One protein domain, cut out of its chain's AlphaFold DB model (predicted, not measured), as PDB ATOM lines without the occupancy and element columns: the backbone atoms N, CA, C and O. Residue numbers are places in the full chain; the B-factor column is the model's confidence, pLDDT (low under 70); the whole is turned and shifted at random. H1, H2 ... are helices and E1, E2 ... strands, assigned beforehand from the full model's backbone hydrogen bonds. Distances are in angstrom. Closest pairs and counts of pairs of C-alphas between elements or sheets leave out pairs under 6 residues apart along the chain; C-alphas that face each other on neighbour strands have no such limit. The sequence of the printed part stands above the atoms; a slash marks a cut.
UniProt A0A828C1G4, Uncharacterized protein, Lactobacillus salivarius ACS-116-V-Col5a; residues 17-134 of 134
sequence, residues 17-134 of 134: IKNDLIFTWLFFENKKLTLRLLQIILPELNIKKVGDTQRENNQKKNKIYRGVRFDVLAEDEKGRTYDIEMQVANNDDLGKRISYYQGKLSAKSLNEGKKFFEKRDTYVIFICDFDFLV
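Overview. This is residues 17 to 134 of the 134 residues of an uncharacterized protein of Lactobacillus salivarius ACS-116-V-Col5a (UniProt A0A828C1G4). What does the model look like? A small, twisted sheet is the middle layer, with H2 over one face, H1 on that same face but beside the strands and making a corner with H2, and H3 over the opposite face, while residues 55 to 60 and 112 to 117 stick out. What is it made of? It has 118 printed residues, under half in named elements, in the order H1, H2, E1, E2, H3, E3; the class is mixed, helices and strands. The mixed sheet runs E1 E2 E3, and the whole is compact, with a radius of gyration of the C-alphas of 14.4 A and spans of 41 by 34 by 29 A.

Arrangement. How do the first helices stand? H1, residues 20 to 29, and H2, residues 31 to 41, touch only at the corner, the closest C-alphas being those of Phe 27 and Thr 34, 5.3 A apart. How do the strands pair? E1, residues 72 to 76, and E2, residues 81 to 87, are an antiparallel hairpin, with N 74 and O 82 2.8 A apart. E2 is parallel to E3, residues 122 to 128, with N 125 and O 83 2.8 A apart. What of H3 and the helix backbones? H3, residues 94 to 108, is on the face opposite H1 and H2, its closest C-alphas to E3 being Gln 102 and Val 124, 6.0 A; E2, H3 and E3 make a strand-helix-strand unit, two parallel strands with a helix between, its crossover right-handed. In H1, H2 and H3 every O i to N i+4 pair is within hydrogen-bond range.

Along the chain. Where does H1 begin? C-alpha 20 is at (35.142, 30.609, -21.408). Which elements are longer, and where does E3 end? H3 measures 21.1 A, E2 19.5 A and E3 19.3 A, ending at C-alpha 128 (42.295, 27.698, -30.382).

Size, cuts and confidence. Which links are long? Those from H2 to E1 and H3 to E3 are; the printed part has no cut. Where is confidence low? The pLDDT is under 70 at residues 52 to 70, 110 to 119 and 134.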
ATOM      1  N   ILE A  17      30.813  32.692 -28.362       89.31
ATOM      2  CA  ILE A  17      31.185  31.345 -27.916       89.31
ATOM      3  C   ILE A  17      32.653  31.224 -27.473       89.31
ATOM      4  O   ILE A  17      33.000  30.276 -26.785       89.31
ATOM      5  N   LYS A  18      33.509  32.189 -27.837       89.88
ATOM      6  CA  LYS A  18      34.912  32.266 -27.406       89.88
ATOM      7  C   LYS A  18      35.071  32.636 -25.927       89.88
ATOM      8  O   LYS A  18      36.159  32.524 -25.388       89.88
ATOM      9  N   ASN A  19      34.018  33.120 -25.268       88.81
ATOM     10  CA  ASN A  19      34.068  33.402 -23.839       88.81
ATOM     11  C   ASN A  19      34.009  32.094 -23.035       88.81
ATOM     12  O   ASN A  19      33.027  31.361 -23.142       88.81
ATOM     13  N   ASP A  20      35.004  31.852 -22.180       81.69
ATOM     14  CA  ASP A  20      35.142  30.609 -21.408       81.69
ATOM     15  C   ASP A  20      33.888  30.237 -20.606       81.69
ATOM     16  O   ASP A  20      33.539  29.061 -20.514       81.69
ATOM     17  N   LEU A  21      33.186  31.218 -20.022       82.25
ATOM     18  CA  LEU A  21      31.967  30.958 -19.251       82.25
ATOM     19  C   LEU A  21      30.821  30.523 -20.160       82.25
ATOM     20  O   LEU A  21      30.142  29.551 -19.838       82.25
ATOM     21  N   ILE A  22      30.628  31.219 -21.284       87.81
ATOM     22  CA  ILE A  22      29.591  30.887 -22.269       87.81
ATOM     23  C   ILE A  22      29.865  29.507 -22.866       87.81
ATOM     24  O   ILE A  22      28.960  28.678 -22.900       87.81
ATOM     25  N   PHE A  23      31.108  29.246 -23.282       88.81
ATOM     26  CA  PHE A  23      31.530  27.952 -23.810       88.81
ATOM     27  C   PHE A  23      31.265  26.834 -22.802       88.81
ATOM     28  O   PHE A  23      30.524  25.893 -23.100       88.81
ATOM     29  N   THR A  24      31.805  26.985 -21.587       84.31
ATOM     30  CA  THR A  24      31.650  26.011 -20.501       84.31
ATOM     31  C   THR A  24      30.175  25.730 -20.260       84.31
ATOM     32  O   THR A  24      29.761  24.583 -20.339       84.31
ATOM     33  N   TRP A  25      29.358  26.756 -20.008       83.81
ATOM     34  CA  TRP A  25      27.938  26.571 -19.694       83.81
ATOM     35  C   TRP A  25      27.160  25.925 -20.837       83.81
ATOM     36  O   TRP A  25      26.380  25.005 -20.595       83.81
ATOM     37  N   LEU A  26      27.370  26.375 -22.076       86.38
ATOM     38  CA  LEU A  26      26.613  25.885 -23.223       86.38
ATOM     39  C   LEU A  26      26.844  24.389 -23.457       86.38
ATOM     40  O   LEU A  26      25.884  23.639 -23.637       86.38
ATOM     41  N   PHE A  27      28.103  23.952 -23.449       87.19
ATOM     42  CA  PHE A  27      28.461  22.556 -23.704       87.19
ATOM     43  C   PHE A  27      28.299  21.670 -22.461       87.19
ATOM     44  O   PHE A  27      27.947  20.495 -22.579       87.19
ATOM     45  N   PHE A  28      28.463  22.223 -21.260       80.00
ATOM     46  CA  PHE A  28      28.168  21.508 -20.021       80.00
ATOM     47  C   PHE A  28      26.682  21.139 -19.911       80.00
ATOM     48  O   PHE A  28      26.349  19.982 -19.660       80.00
ATOM     49  N   GLU A  29      25.779  22.097 -20.138       79.12
ATOM     50  CA  GLU A  29      24.332  21.873 -20.006       79.12
ATOM     51  C   GLU A  29      23.742  21.105 -21.200       79.12
ATOM     52  O   GLU A  29      22.717  20.427 -21.079       79.12
ATOM     53  N   ASN A  30      24.376  21.177 -22.378       87.25
ATOM     54  CA  ASN A  30      23.828  20.616 -23.607       87.25
ATOM     55  C   ASN A  30      24.668  19.472 -24.184       87.25
ATOM     56  O   ASN A  30      25.459  19.628 -25.115       87.25
ATOM     57  N   LYS A  31      24.371  18.258 -23.720       87.44
ATOM     58  CA  LYS A  31      24.980  17.018 -24.227       87.44
ATOM     59  C   LYS A  31      24.873  16.824 -25.732       87.44
ATOM     60  O   LYS A  31      25.763  16.224 -26.323       87.44
ATOM     61  N   LYS A  32      23.774  17.260 -26.357       91.94
ATOM     62  CA  LYS A  32      23.599  17.097 -27.808       91.94
ATOM     63  C   LYS A  32      24.607  17.959 -28.559       91.94
ATOM     64  O   LYS A  32      25.171  17.492 -29.545       91.94
ATOM     65  N   LEU A  33      24.861  19.175 -28.069       92.56
ATOM     66  CA  LEU A  33      25.904  20.040 -28.613       92.56
ATOM     67  C   LEU A  33      27.293  19.447 -28.376       92.56
ATOM     68  O   LEU A  33      28.068  19.372 -29.321       92.56
ATOM     69  N   THR A  34      27.579  18.944 -27.176       92.62
ATOM     70  CA  THR A  34      28.877  18.316 -26.860       92.62
ATOM     71  C   THR A  34      29.139  17.073 -27.699       92.62
ATOM     72  O   THR A  34      30.212  16.933 -28.280       92.62
ATOM     73  N   LEU A  35      28.136  16.204 -27.856       94.75
ATOM     74  CA  LEU A  35      28.205  15.064 -28.768       94.75
ATOM     75  C   LEU A  35      28.494  15.522 -30.199       94.75
ATOM     76  O   LEU A  35      29.363  14.960 -30.859       94.75
ATOM     77  N   ARG A  36      27.770  16.541 -30.682       96.50
ATOM     78  CA  ARG A  36      27.943  17.027 -32.050       96.50
ATOM     79  C   ARG A  36      29.329  17.627 -32.268       96.50
ATOM     80  O   ARG A  36      29.920  17.370 -33.310       96.50
ATOM     81  N   LEU A  37      29.841  18.381 -31.299       95.25
ATOM     82  CA  LEU A  37      31.188  18.939 -31.335       95.25
ATOM     83  C   LEU A  37      32.237  17.827 -31.427       95.25
ATOM     84  O   LEU A  37      33.062  17.840 -32.334       95.25
ATOM     85  N   LEU A  38      32.157  16.819 -30.557       96.69
ATOM     86  CA  LEU A  38      33.088  15.689 -30.578       96.69
ATOM     87  C   LEU A  38      33.024  14.898 -31.890       96.69
ATOM     88  O   LEU A  38      34.059  14.509 -32.414       96.69
ATOM     89  N   GLN A  39      31.834  14.710 -32.464       97.56
ATOM     90  CA  GLN A  39      31.676  14.073 -33.777       97.56
ATOM     91  C   GLN A  39      32.280  14.888 -34.930       97.56
ATOM     92  O   GLN A  39      32.617  14.306 -35.957       97.56
ATOM     93  N   ILE A  40      32.367  16.215 -34.796       97.31
ATOM     94  CA  ILE A  40      33.016  17.084 -35.787       97.31
ATOM     95  C   ILE A  40      34.538  16.987 -35.661       97.31
ATOM     96  O   ILE A  40      35.217  16.896 -36.677       97.31
ATOM     97  N   ILE A  41      35.063  17.011 -34.432       96.75
ATOM     98  CA  ILE A  41      36.511  17.014 -34.173       96.75
ATOM     99  C   ILE A  41      37.124  15.626 -34.409       96.75
ATOM    100  O   ILE A  41      38.223  15.537 -34.942       96.75
ATOM    101  N   LEU A  42      36.417  14.558 -34.023       97.25
ATOM    102  CA  LEU A  42      36.889  13.166 -34.045       97.25
ATOM    103  C   LEU A  42      35.893  12.251 -34.791       97.25
ATOM    104  O   LEU A  42      35.303  11.338 -34.191       97.25
ATOM    105  N   PRO A  43      35.621  12.502 -36.088       97.12
ATOM    106  CA  PRO A  43      34.609  11.770 -36.853       97.12
ATOM    107  C   PRO A  43      34.872  10.256 -36.918       97.12
ATOM    108  O   PRO A  43      33.934   9.455 -36.914       97.12
ATOM    109  N   GLU A  44      36.138   9.848 -36.919       96.94
ATOM    110  CA  GLU A  44      36.592   8.458 -36.969       96.94
ATOM    111  C   GLU A  44      36.198   7.642 -35.733       96.94
ATOM    112  O   GLU A  44      36.040   6.421 -35.809       96.94
ATOM    113  N   LEU A  45      35.977   8.297 -34.588       95.50
ATOM    114  CA  LEU A  45      35.596   7.610 -33.356       95.50
ATOM    115  C   LEU A  45      34.136   7.141 -33.361       95.50
ATOM    116  O   LEU A  45      33.794   6.245 -32.577       95.50
ATOM    117  N   ASN A  46      33.311   7.698 -34.260       95.56
ATOM    118  CA  ASN A  46      31.901   7.360 -34.470       95.56
ATOM    119  C   ASN A  46      31.075   7.374 -33.167       95.56
ATOM    120  O   ASN A  46      30.271   6.470 -32.921       95.56
ATOM    121  N   ILE A  47      31.304   8.393 -32.333       95.88
ATOM    122  CA  ILE A  47      30.713   8.557 -30.997       95.88
ATOM    123  C   ILE A  47      29.187   8.613 -31.109       95.88
ATOM    124  O   ILE A  47      28.650   9.406 -31.890       95.88
ATOM    125  N   LYS A  48      28.467   7.785 -30.344       96.31
ATOM    126  CA  LYS A  48      26.994   7.694 -30.422       96.31
ATOM    127  C   LYS A  48      26.283   8.410 -29.294       96.31
ATOM    128  O   LYS A  48      25.191   8.938 -29.509       96.31
ATOM    129  N   LYS A  49      26.878   8.436 -28.108       93.50
ATOM    130  CA  LYS A  49      26.323   9.140 -26.953       93.50
ATOM    131  C   LYS A  49      27.443   9.679 -26.083       93.50
ATOM    132  O   LYS A  49      28.510   9.092 -26.001       93.50
ATOM    133  N   VAL A  50      27.143  10.766 -25.387       90.06
ATOM    134  CA  VAL A  50      27.956  11.256 -24.274       90.06
ATOM    135  C   VAL A  50      27.140  11.157 -22.990       90.06
ATOM    136  O   VAL A  50      25.962  11.530 -22.953       90.06
ATOM    137  N   GLY A  51      27.738  10.568 -21.960       76.38
ATOM    138  CA  GLY A  51      27.161  10.442 -20.628       76.38
ATOM    139  C   GLY A  51      27.222  11.749 -19.840       76.38
ATOM    140  O   GLY A  51      27.959  12.671 -20.184       76.38
ATOM    141  N   ASP A  52      26.454  11.818 -18.749       61.97
ATOM    142  CA  ASP A  52      26.723  12.796 -17.692       61.97
ATOM    143  C   ASP A  52      27.934  12.311 -16.890       61.97
ATOM    144  O   ASP A  52      27.785  11.644 -15.874       61.97
ATOM    145  N   THR A  53      29.145  12.675 -17.289       53.44
ATOM    146  CA  THR A  53      30.329  12.523 -16.413       53.44
ATOM    147  C   THR A  53      30.224  13.361 -15.135       53.44
ATOM    148  O   THR A  53      30.985  13.166 -14.188       53.44
ATOM    149  N   GLN A  54      29.287  14.314 -15.118       49.59
ATOM    150  CA  GLN A  54      29.180  15.388 -14.140       49.59
ATOM    151  C   GLN A  54      28.018  15.199 -13.143       49.59
ATOM    152  O   GLN A  54      28.119  15.675 -12.015       49.59
ATOM    153  N   ARG A  55      26.930  14.486 -13.496       41.31
ATOM    154  CA  ARG A  55      25.757  14.341 -12.597       41.31
ATOM    155  C   ARG A  55      25.970  13.382 -11.427       41.31
ATOM    156  O   ARG A  55      25.325  13.566 -10.400       41.31
ATOM    157  N   GLU A  56      26.901  12.433 -11.514       38.22
ATOM    158  CA  GLU A  56      27.322  11.659 -10.331       38.22
ATOM    159  C   GLU A  56      28.238  12.472  -9.391       38.22
ATOM    160  O   GLU A  56      28.412  12.113  -8.232       38.22
ATOM    161  N   ASN A  57      28.727  13.640  -9.832       41.88
ATOM    162  CA  ASN A  57      29.411  14.643  -9.005       41.88
ATOM    163  C   ASN A  57      28.487  15.815  -8.627       41.88
ATOM    164  O   ASN A  57      28.938  16.956  -8.477       41.88
ATOM    165  N   ASN A  58      27.191  15.539  -8.434       34.53
ATOM    166  CA  ASN A  58      26.234  16.473  -7.847       34.53
ATOM    167  C   ASN A  58      26.614  16.799  -6.395       34.53
ATOM    168  O   ASN A  58      26.093  16.221  -5.449       34.53
ATOM    169  N   GLN A  59      27.551  17.735  -6.248       32.97
ATOM    170  CA  GLN A  59      27.698  18.711  -5.171       32.97
ATOM    171  C   GLN A  59      28.970  19.525  -5.456       32.97
ATOM    172  O   GLN A  59      30.071  19.128  -5.097       32.97
ATOM    173  N   LYS A  60      28.823  20.696  -6.089       35.78
ATOM    174  CA  LYS A  60      29.784  21.818  -5.997       35.78
ATOM    175  C   LYS A  60      31.255  21.551  -6.393       35.78
ATOM    176  O   LYS A  60      32.113  22.349  -6.020       35.78
ATOM    177  N   LYS A  61      31.589  20.488  -7.134       38.28
ATOM    178  CA  LYS A  61      32.995  20.090  -7.353       38.28
ATOM    179  C   LYS A  61      33.582  20.353  -8.739       38.28
ATOM    180  O   LYS A  61      34.785  20.212  -8.878       38.28
ATOM    181  N   ASN A  62      32.835  20.888  -9.704       41.31
ATOM    182  CA  ASN A  62      33.409  21.226 -11.022       41.31
ATOM    183  C   ASN A  62      34.294  22.463 -11.058       41.31
ATOM    184  O   ASN A  62      34.818  22.802 -12.112       41.31
ATOM    185  N   LYS A  63      34.473  23.159  -9.934       43.16
ATOM    186  CA  LYS A  63      35.229  24.406  -9.962       43.16
ATOM    187  C   LYS A  63      36.737  24.207  -9.838       43.16
ATOM    188  O   LYS A  63      37.465  24.983 -10.440       43.16
ATOM    189  N   ILE A  64      37.211  23.204  -9.093       42.94
ATOM    190  CA  ILE A  64      38.646  22.961  -8.867       42.94
ATOM    191  C   ILE A  64      38.843  21.489  -8.479       42.94
ATOM    192  O   ILE A  64      38.508  21.096  -7.360       42.94
ATOM    193  N   TYR A  65      39.447  20.679  -9.350       46.62
ATOM    194  CA  TYR A  65      39.901  19.333  -8.992       46.62
ATOM    195  C   TYR A  65      41.425  19.321  -8.890       46.62
ATOM    196  O   TYR A  65      42.129  19.397  -9.892       46.62
ATOM    197  N   ARG A  66      41.956  19.243  -7.659       44.91
ATOM    198  CA  ARG A  66      43.411  19.224  -7.380       44.91
ATOM    199  C   ARG A  66      44.187  20.347  -8.106       44.91
ATOM    200  O   ARG A  66      45.300  20.117  -8.574       44.91
ATOM    201  N   GLY A  67      43.579  21.531  -8.220       47.31
ATOM    202  CA  GLY A  67      44.171  22.713  -8.860       47.31
ATOM    203  C   GLY A  67      43.952  22.842 -10.373       47.31
ATOM    204  O   GLY A  67      44.479  23.784 -10.949       47.31
ATOM    205  N   VAL A  68      43.193  21.943 -11.015       48.50
ATOM    206  CA  VAL A  68      42.867  22.020 -12.454       48.50
ATOM    207  C   VAL A  68      41.365  22.177 -12.650       48.50
ATOM    208  O   VAL A  68      40.574  21.469 -12.017       48.50
ATOM    209  N   ARG A  69      40.983  23.129 -13.502       61.31
ATOM    210  CA  ARG A  69      39.618  23.324 -13.990       61.31
ATOM    211  C   ARG A  69      39.569  22.738 -15.398       61.31
ATOM    212  O   ARG A  69      40.352  23.168 -16.232       61.31
ATOM    213  N   PHE A  70      38.703  21.748 -15.575       62.66
ATOM    214  CA  PHE A  70      38.329  21.211 -16.877       62.66
ATOM    215  C   PHE A  70      37.046  21.910 -17.300       62.66
ATOM    216  O   PHE A  70      36.070  21.885 -16.536       62.66
ATOM    217  N   ASP A  71      37.056  22.558 -18.454       75.12
ATOM    218  CA  ASP A  71      35.926  23.349 -18.926       75.12
ATOM    219  C   ASP A  71      34.760  22.438 -19.324       75.12
ATOM    220  O   ASP A  71      33.668  22.544 -18.757       75.12
ATOM    221  N   VAL A  72      34.986  21.473 -20.219       85.88
ATOM    222  CA  VAL A  72      33.955  20.516 -20.645       85.88
ATOM    223  C   VAL A  72      34.500  19.091 -20.605       85.88
ATOM    224  O   VAL A  72      35.112  18.609 -21.553       85.88
ATOM    225  N   LEU A  73      34.213  18.386 -19.509       86.75
ATOM    226  CA  LEU A  73      34.523  16.963 -19.363       86.75
ATOM    227  C   LEU A  73      33.346  16.094 -19.832       86.75
ATOM    228  O   LEU A  73      32.250  16.223 -19.290       86.75
ATOM    229  N   ALA A  74      33.581  15.148 -20.744       87.94
ATOM    230  CA  ALA A  74      32.590  14.192 -21.255       87.94
ATOM    231  C   ALA A  74      33.139  12.751 -21.312       87.94
ATOM    232  O   ALA A  74      34.349  12.539 -21.341       87.94
ATOM    233  N   GLU A  75      32.251  11.753 -21.335       89.12
ATOM    234  CA  GLU A  75      32.585  10.329 -21.519       89.12
ATOM    235  C   GLU A  75      31.612   9.709 -22.519       89.12
ATOM    236  O   GLU A  75      30.412   9.987 -22.449       89.12
ATOM    237  N   ASP A  76      32.106   8.899 -23.455       91.62
ATOM    238  CA  ASP A  76      31.263   8.235 -24.456       91.62
ATOM    239  C   ASP A  76      30.773   6.837 -24.044       91.62
ATOM    240  O   ASP A  76      31.066   6.327 -22.964       91.62
ATOM    241  N   GLU A  77      30.018   6.173 -24.927       90.62
ATOM    242  CA  GLU A  77      29.535   4.811 -24.685       90.62
ATOM    243  C   GLU A  77      30.611   3.741 -24.516       90.62
ATOM    244  O   GLU A  77      30.306   2.661 -24.009       90.62
ATOM    245  N   LYS A  78      31.837   4.012 -24.964       89.12
ATOM    246  CA  LYS A  78      32.982   3.101 -24.880       89.12
ATOM    247  C   LYS A  78      33.854   3.417 -23.662       89.12
ATOM    248  O   LYS A  78      34.848   2.733 -23.428       89.12
ATOM    249  N   GLY A  79      33.472   4.420 -22.869       85.25
ATOM    250  CA  GLY A  79      34.206   4.884 -21.701       85.25
ATOM    251  C   GLY A  79      35.386   5.796 -22.034       85.25
ATOM    252  O   GLY A  79      36.194   6.079 -21.152       85.25
ATOM    253  N   ARG A  80      35.531   6.249 -23.284       90.31
ATOM    254  CA  ARG A  80      36.573   7.220 -23.630       90.31
ATOM    255  C   ARG A  80      36.226   8.552 -22.992       90.31
ATOM    256  O   ARG A  80      35.065   8.953 -23.033       90.31
ATOM    257  N   THR A  81      37.215   9.231 -22.422       89.38
ATOM    258  CA  THR A  81      36.999  10.520 -21.747       89.38
ATOM    259  C   THR A  81      37.610  11.666 -22.536       89.38
ATOM    260  O   THR A  81      38.692  11.531 -23.107       89.38
ATOM    261  N   TYR A  82      36.902  12.789 -22.564       91.06
ATOM    262  CA  TYR A  82      37.234  13.966 -23.355       91.06
ATOM    263  C   TYR A  82      37.218  15.183 -22.449       91.06
ATOM    264  O   TYR A  82      36.218  15.431 -21.779       91.06
ATOM    265  N   ASP A  83      38.310  15.923 -22.450       90.75
ATOM    266  CA  ASP A  83      38.409  17.253 -21.878       90.75
ATOM    267  C   ASP A  83      38.503  18.263 -23.023       90.75
ATOM    268  O   ASP A  83      39.385  18.134 -23.875       90.75
ATOM    269  N   ILE A  84      37.557  19.200 -23.095       91.56
ATOM    270  CA  ILE A  84      37.461  20.184 -24.178       91.56
ATOM    271  C   ILE A  84      37.600  21.585 -23.592       91.56
ATOM    272  O   ILE A  84      36.801  21.997 -22.751       91.56
ATOM    273  N   GLU A  85      38.583  22.320 -24.099       89.94
ATOM    274  CA  GLU A  85      39.026  23.617 -23.598       89.94
ATOM    275  C   GLU A  85      38.978  24.656 -24.731       89.94
ATOM    276  O   GLU A  85      39.440  24.398 -25.846       89.94
ATOM    277  N   MET A  86      38.439  25.844 -24.453       90.75
ATOM    278  CA  MET A  86      38.514  26.992 -25.363       90.75
ATOM    279  C   MET A  86      39.745  27.825 -25.008       90.75
ATOM    280  O   MET A  86      39.945  28.169 -23.847       90.75
ATOM    281  N   GLN A  87      40.570  28.176 -25.996       89.62
ATOM    282  CA  GLN A  87      41.766  28.984 -25.773       89.62
ATOM    283  C   GLN A  87      41.845  30.131 -26.782       89.62
ATOM    284  O   GLN A  87      42.202  29.951 -27.943       89.62
ATOM    285  N   VAL A  88      41.539  31.344 -26.321       88.19
ATOM    286  CA  VAL A  88      41.551  32.547 -27.175       88.19
ATOM    287  C   VAL A  88      42.925  33.225 -27.206       88.19
ATOM    288  O   VAL A  88      43.284  33.842 -28.201       88.19
ATOM    289  N   ALA A  89      43.708  33.106 -26.131       85.69
ATOM    290  CA  ALA A  89      45.022  33.737 -26.016       85.69
ATOM    291  C   ALA A  89      46.154  32.711 -26.130       85.69
ATOM    292  O   ALA A  89      46.102  31.669 -25.473       85.69
ATOM    293  N   ASN A  90      47.196  33.022 -26.902       83.94
ATOM    294  CA  ASN A  90      48.432  32.249 -26.871       83.94
ATOM    295  C   ASN A  90      49.333  32.771 -25.742       83.94
ATOM    296  O   ASN A  90      49.793  33.908 -25.796       83.94
ATOM    297  N   ASN A  91      49.547  31.948 -24.715       83.31
ATOM    298  CA  ASN A  91      50.387  32.272 -23.558       83.31
ATOM    299  C   ASN A  91      51.729  31.511 -23.576       83.31
ATOM    300  O   ASN A  91      52.399  31.441 -22.546       83.31
ATOM    301  N   ASP A  92      52.078  30.864 -24.698       82.06
ATOM    302  CA  ASP A  92      53.284  30.037 -24.890       82.06
ATOM    303  C   ASP A  92      53.451  28.869 -23.888       82.06
ATOM    304  O   ASP A  92      54.501  28.227 -23.799       82.06
ATOM    305  N   ASP A  93      52.401  28.538 -23.131       87.38
ATOM    306  CA  ASP A  93      52.375  27.464 -22.134       87.38
ATOM    307  C   ASP A  93      51.473  26.284 -22.531       87.38
ATOM    308  O   ASP A  93      51.398  25.282 -21.809       87.38
ATOM    309  N   LEU A  94      50.823  26.368 -23.699       87.88
ATOM    310  CA  LEU A  94      49.777  25.438 -24.119       87.88
ATOM    311  C   LEU A  94      50.270  23.985 -24.154       87.88
ATOM    312  O   LEU A  94      49.610  23.099 -23.618       87.88
ATOM    313  N   GLY A  95      51.476  23.737 -24.676       88.56
ATOM    314  CA  GLY A  95      52.068  22.394 -24.690       88.56
ATOM    315  C   GLY A  95      52.267  21.803 -23.286       88.56
ATOM    316  O   GLY A  95      51.980  20.625 -23.052       88.56
ATOM    317  N   LYS A  96      52.687  22.626 -22.311       89.25
ATOM    318  CA  LYS A  96      52.826  22.197 -20.906       89.25
ATOM    319  C   LYS A  96      51.461  21.887 -20.296       89.25
ATOM    320  O   LYS A  96      51.330  20.890 -19.584       89.25
ATOM    321  N   ARG A  97      50.444  22.700 -20.598       88.00
ATOM    322  CA  ARG A  97      49.063  22.477 -20.145       88.00
ATOM    323  C   ARG A  97      48.478  21.194 -20.718       88.00
ATOM    324  O   ARG A  97      47.989  20.383 -19.937       88.00
ATOM    325  N   ILE A  98      48.624  20.954 -22.022       90.06
ATOM    326  CA  ILE A  98      48.201  19.704 -22.675       90.06
ATOM    327  C   ILE A  98      48.828  18.502 -21.967       90.06
ATOM    328  O   ILE A  98      48.112  17.601 -21.529       90.06
ATOM    329  N   SER A  99      50.154  18.500 -21.782       90.12
ATOM    330  CA  SER A  99      50.848  17.391 -21.115       90.12
ATOM    331  C   SER A  99      50.358  17.178 -19.680       90.12
ATOM    332  O   SER A  99      50.170  16.035 -19.252       90.12
ATOM    333  N   TYR A 100      50.147  18.262 -18.934       88.75
ATOM    334  CA  TYR A 100      49.676  18.199 -17.557       88.75
ATOM    335  C   TYR A 100      48.235  17.669 -17.467       88.75
ATOM    336  O   TYR A 100      47.952  16.782 -16.656       88.75
ATOM    337  N   TYR A 101      47.340  18.152 -18.331       88.00
ATOM    338  CA  TYR A 101      45.930  17.760 -18.372       88.00
ATOM    339  C   TYR A 101      45.795  16.302 -18.808       88.00
ATOM    340  O   TYR A 101      45.113  15.520 -18.140       88.00
ATOM    341  N   GLN A 102      46.547  15.891 -19.834       89.31
ATOM    342  CA  GLN A 102      46.574  14.512 -20.316       89.31
ATOM    343  C   GLN A 102      46.991  13.555 -19.197       89.31
ATOM    344  O   GLN A 102      46.349  12.522 -19.002       89.31
ATOM    345  N   GLY A 103      48.025  13.906 -18.423       85.69
ATOM    346  CA  GLY A 103      48.484  13.111 -17.284       85.69
ATOM    347  C   GLY A 103      47.410  12.941 -16.206       85.69
ATOM    348  O   GLY A 103      47.196  11.831 -15.713       85.69
ATOM    349  N   LYS A 104      46.685  14.015 -15.870       83.25
ATOM    350  CA  LYS A 104      45.581  13.970 -14.894       83.25
ATOM    351  C   LYS A 104      44.412  13.120 -15.386       83.25
ATOM    352  O   LYS A 104      43.914  12.287 -14.626       83.25
ATOM    353  N   LEU A 105      43.996  13.308 -16.637       81.94
ATOM    354  CA  LEU A 105      42.876  12.580 -17.232       81.94
ATOM    355  C   LEU A 105      43.199  11.083 -17.350       81.94
ATOM    356  O   LEU A 105      42.436  10.226 -16.905       81.94
ATOM    357  N   SER A 106      44.407  10.776 -17.823       82.44
ATOM    358  CA  SER A 106      44.962   9.425 -17.881       82.44
ATOM    359  C   SER A 106      45.008   8.730 -16.523       82.44
ATOM    360  O   SER A 106      44.627   7.565 -16.428       82.44
ATOM    361  N   ALA A 107      45.455   9.415 -15.469       79.31
ATOM    362  CA  ALA A 107      45.493   8.842 -14.126       79.31
ATOM    363  C   ALA A 107      44.086   8.511 -13.603       79.31
ATOM    364  O   ALA A 107      43.907   7.495 -12.944       79.31
ATOM    365  N   LYS A 108      43.079   9.331 -13.935       71.62
ATOM    366  CA  LYS A 108      41.677   9.091 -13.558       71.62
ATOM    367  C   LYS A 108      41.052   7.913 -14.309       71.62
ATOM    368  O   LYS A 108      40.196   7.235 -13.755       71.62
ATOM    369  N   SER A 109      41.470   7.660 -15.550       70.31
ATOM    370  CA  SER A 109      40.968   6.518 -16.336       70.31
ATOM    371  C   SER A 109      41.396   5.147 -15.785       70.31
ATOM    372  O   SER A 109      40.846   4.122 -16.190       70.31
ATOM    373  N   LEU A 110      42.363   5.116 -14.859       66.75
ATOM    374  CA  LEU A 110      42.808   3.913 -14.161       66.75
ATOM    375  C   LEU A 110      41.944   3.698 -12.910       66.75
ATOM    376  O   LEU A 110      42.105   4.394 -11.911       66.75
ATOM    377  N   ASN A 111      41.047   2.712 -12.943       56.41
ATOM    378  CA  ASN A 111      40.428   2.213 -11.711       56.41
ATOM    379  C   ASN A 111      41.455   1.393 -10.915       56.41
ATOM    380  O   ASN A 111      42.265   0.674 -11.507       56.41
ATOM    381  N   GLU A 112      41.393   1.466  -9.581       48.88
ATOM    382  CA  GLU A 112      42.226   0.649  -8.692       48.88
ATOM    383  C   GLU A 112      42.137  -0.841  -9.081       48.88
ATOM    384  O   GLU A 112      41.049  -1.390  -9.257       48.88
ATOM    385  N   GLY A 113      43.294  -1.485  -9.275       52.41
ATOM    386  CA  GLY A 113      43.397  -2.911  -9.608       52.41
ATOM    387  C   GLY A 113      43.353  -3.283 -11.098       52.41
ATOM    388  O   GLY A 113      43.525  -4.461 -11.410       52.41
ATOM    389  N   LYS A 114      43.171  -2.334 -12.032       57.31
ATOM    390  CA  LYS A 114      43.190  -2.624 -13.482       57.31
ATOM    391  C   LYS A 114      44.588  -2.572 -14.097       57.31
ATOM    392  O   LYS A 114      45.430  -1.763 -13.709       57.31
ATOM    393  N   LYS A 115      44.834  -3.426 -15.097       56.41
ATOM    394  CA  LYS A 115      46.102  -3.456 -15.846       56.41
ATOM    395  C   LYS A 115      46.197  -2.251 -16.786       56.41
ATOM    396  O   LYS A 115      45.200  -1.820 -17.353       56.41
ATOM    397  N   PHE A 116      47.410  -1.744 -17.018       55.56
ATOM    398  CA  PHE A 116      47.650  -0.551 -17.848       55.56
ATOM    399  C   PHE A 116      47.115  -0.638 -19.289       55.56
ATOM    400  O   PHE A 116      46.804   0.398 -19.866       55.56
ATOM    401  N   PHE A 117      46.985  -1.833 -19.877       56.75
ATOM    402  CA  PHE A 117      46.420  -1.993 -21.227       56.75
ATOM    403  C   PHE A 117      44.884  -1.914 -21.260       56.75
ATOM    404  O   PHE A 117      44.307  -1.747 -22.325       56.75
ATOM    405  N   GLU A 118      44.211  -2.022 -20.110       59.59
ATOM    406  CA  GLU A 118      42.749  -1.879 -19.995       59.59
ATOM    407  C   GLU A 118      42.324  -0.406 -19.895       59.59
ATOM    408  O   GLU A 118      41.168  -0.089 -19.596       59.59
ATOM    409  N   LYS A 119      43.281   0.504 -20.092       65.81
ATOM    410  CA  LYS A 119      43.089   1.939 -19.989       65.81
ATOM    411  C   LYS A 119      42.203   2.416 -21.134       65.81
ATOM    412  O   LYS A 119      42.490   2.182 -22.303       65.81
ATOM    413  N   ARG A 120      41.117   3.092 -20.771       79.19
ATOM    414  CA  ARG A 120      40.222   3.746 -21.728       79.19
ATOM    415  C   ARG A 120      40.944   4.935 -22.358       79.19
ATOM    416  O   ARG A 120      41.692   5.626 -21.664       79.19
ATOM    417  N   ASP A 121      40.706   5.179 -23.644       89.25
ATOM    418  CA  ASP A 121      41.311   6.315 -24.342       89.25
ATOM    419  C   ASP A 121      40.911   7.637 -23.671       89.25
ATOM    420  O   ASP A 121      39.762   7.828 -23.254       89.25
ATOM    421  N   THR A 122      41.865   8.560 -23.575       90.00
ATOM    422  CA  THR A 122      41.656   9.887 -22.992       90.00
ATOM    423  C   THR A 122      42.135  10.965 -23.949       90.00
ATOM    424  O   THR A 122      43.266  10.885 -24.435       90.00
ATOM    425  N   TYR A 123      41.311  11.985 -24.163       93.56
ATOM    426  CA  TYR A 123      41.558  13.072 -25.105       93.56
ATOM    427  C   TYR A 123      41.539  14.410 -24.371       93.56
ATOM    428  O   TYR A 123      40.593  14.695 -23.639       93.56
ATOM    429  N   VAL A 124      42.558  15.230 -24.604       92.75
ATOM    430  CA  VAL A 124      42.570  16.651 -24.241       92.75
ATOM    431  C   VAL A 124      42.526  17.446 -25.538       92.75
ATOM    432  O   VAL A 124      43.401  17.290 -26.389       92.75
ATOM    433  N   ILE A 125      41.485  18.254 -25.705       94.25
ATOM    434  CA  ILE A 125      41.155  18.948 -26.947       94.25
ATOM    435  C   ILE A 125      41.139  20.444 -26.667       94.25
ATOM    436  O   ILE A 125      40.250  20.943 -25.983       94.25
ATOM    437  N   PHE A 126      42.095  21.164 -27.243       92.88
ATOM    438  CA  PHE A 126      42.099  22.621 -27.234       92.88
ATOM    439  C   PHE A 126      41.537  23.153 -28.549       92.88
ATOM    440  O   PHE A 126      42.023  22.811 -29.627       92.88
ATOM    441  N   ILE A 127      40.512  23.998 -28.452       92.50
ATOM    442  CA  ILE A 127      39.977  24.777 -29.567       92.50
ATOM    443  C   ILE A 127      40.602  26.166 -29.475       92.50
ATOM    444  O   ILE A 127      40.265  26.946 -28.582       92.50
ATOM    445  N   CYS A 128      41.535  26.454 -30.379       92.06
ATOM    446  CA  CYS A 128      42.295  27.698 -30.382       92.06
ATOM    447  C   CYS A 128      41.735  28.697 -31.397       92.06
ATOM    448  O   CYS A 128      41.367  28.326 -32.510       92.06
ATOM    449  N   ASP A 129      41.719  29.978 -31.026       89.81
ATOM    450  CA  ASP A 129      41.447  31.097 -31.950       89.81
ATOM    451  C   ASP A 129      42.732  31.667 -32.581       89.81
ATOM    452  O   ASP A 129      42.765  32.780 -33.101       89.81
ATOM    453  N   PHE A 130      43.815  30.904 -32.489       90.31
ATOM    454  CA  PHE A 130      45.128  31.196 -33.039       90.31
ATOM    455  C   PHE A 130      45.740  29.899 -33.556       90.31
ATOM    456  O   PHE A 130      45.345  28.805 -33.145       90.31
ATOM    457  N   ASP A 131      46.721  30.030 -34.442       87.62
ATOM    458  CA  ASP A 131      47.518  28.890 -34.864       87.62
ATOM    459  C   ASP A 131      48.583  28.597 -33.803       87.62
ATOM    460  O   ASP A 131      49.384  29.462 -33.461       87.62
ATOM    461  N   PHE A 132      48.539  27.400 -33.221       83.88
ATOM    462  CA  PHE A 132      49.508  26.971 -32.211       83.88
ATOM    463  C   PHE A 132      50.805  26.429 -32.833       83.88
ATOM    464  O   PHE A 132      51.827  26.363 -32.153       83.88
ATOM    465  N   LEU A 133      50.763  25.989 -34.094       80.44
ATOM    466  CA  LEU A 133      51.885  25.315 -34.754       80.44
ATOM    467  C   LEU A 133      52.750  26.263 -35.596       80.44
ATOM    468  O   LEU A 133      53.733  25.803 -36.181       80.44
ATOM    469  N   VAL A 134      52.380  27.544 -35.668       63.28
ATOM    470  CA  VAL A 134      53.033  28.582 -36.481       63.28
ATOM    471  C   VAL A 134      53.779  29.578 -35.608       63.28
ATOM    472  O   VAL A 134      53.229  29.980 -34.561       63.28
TER     473      VAL A 134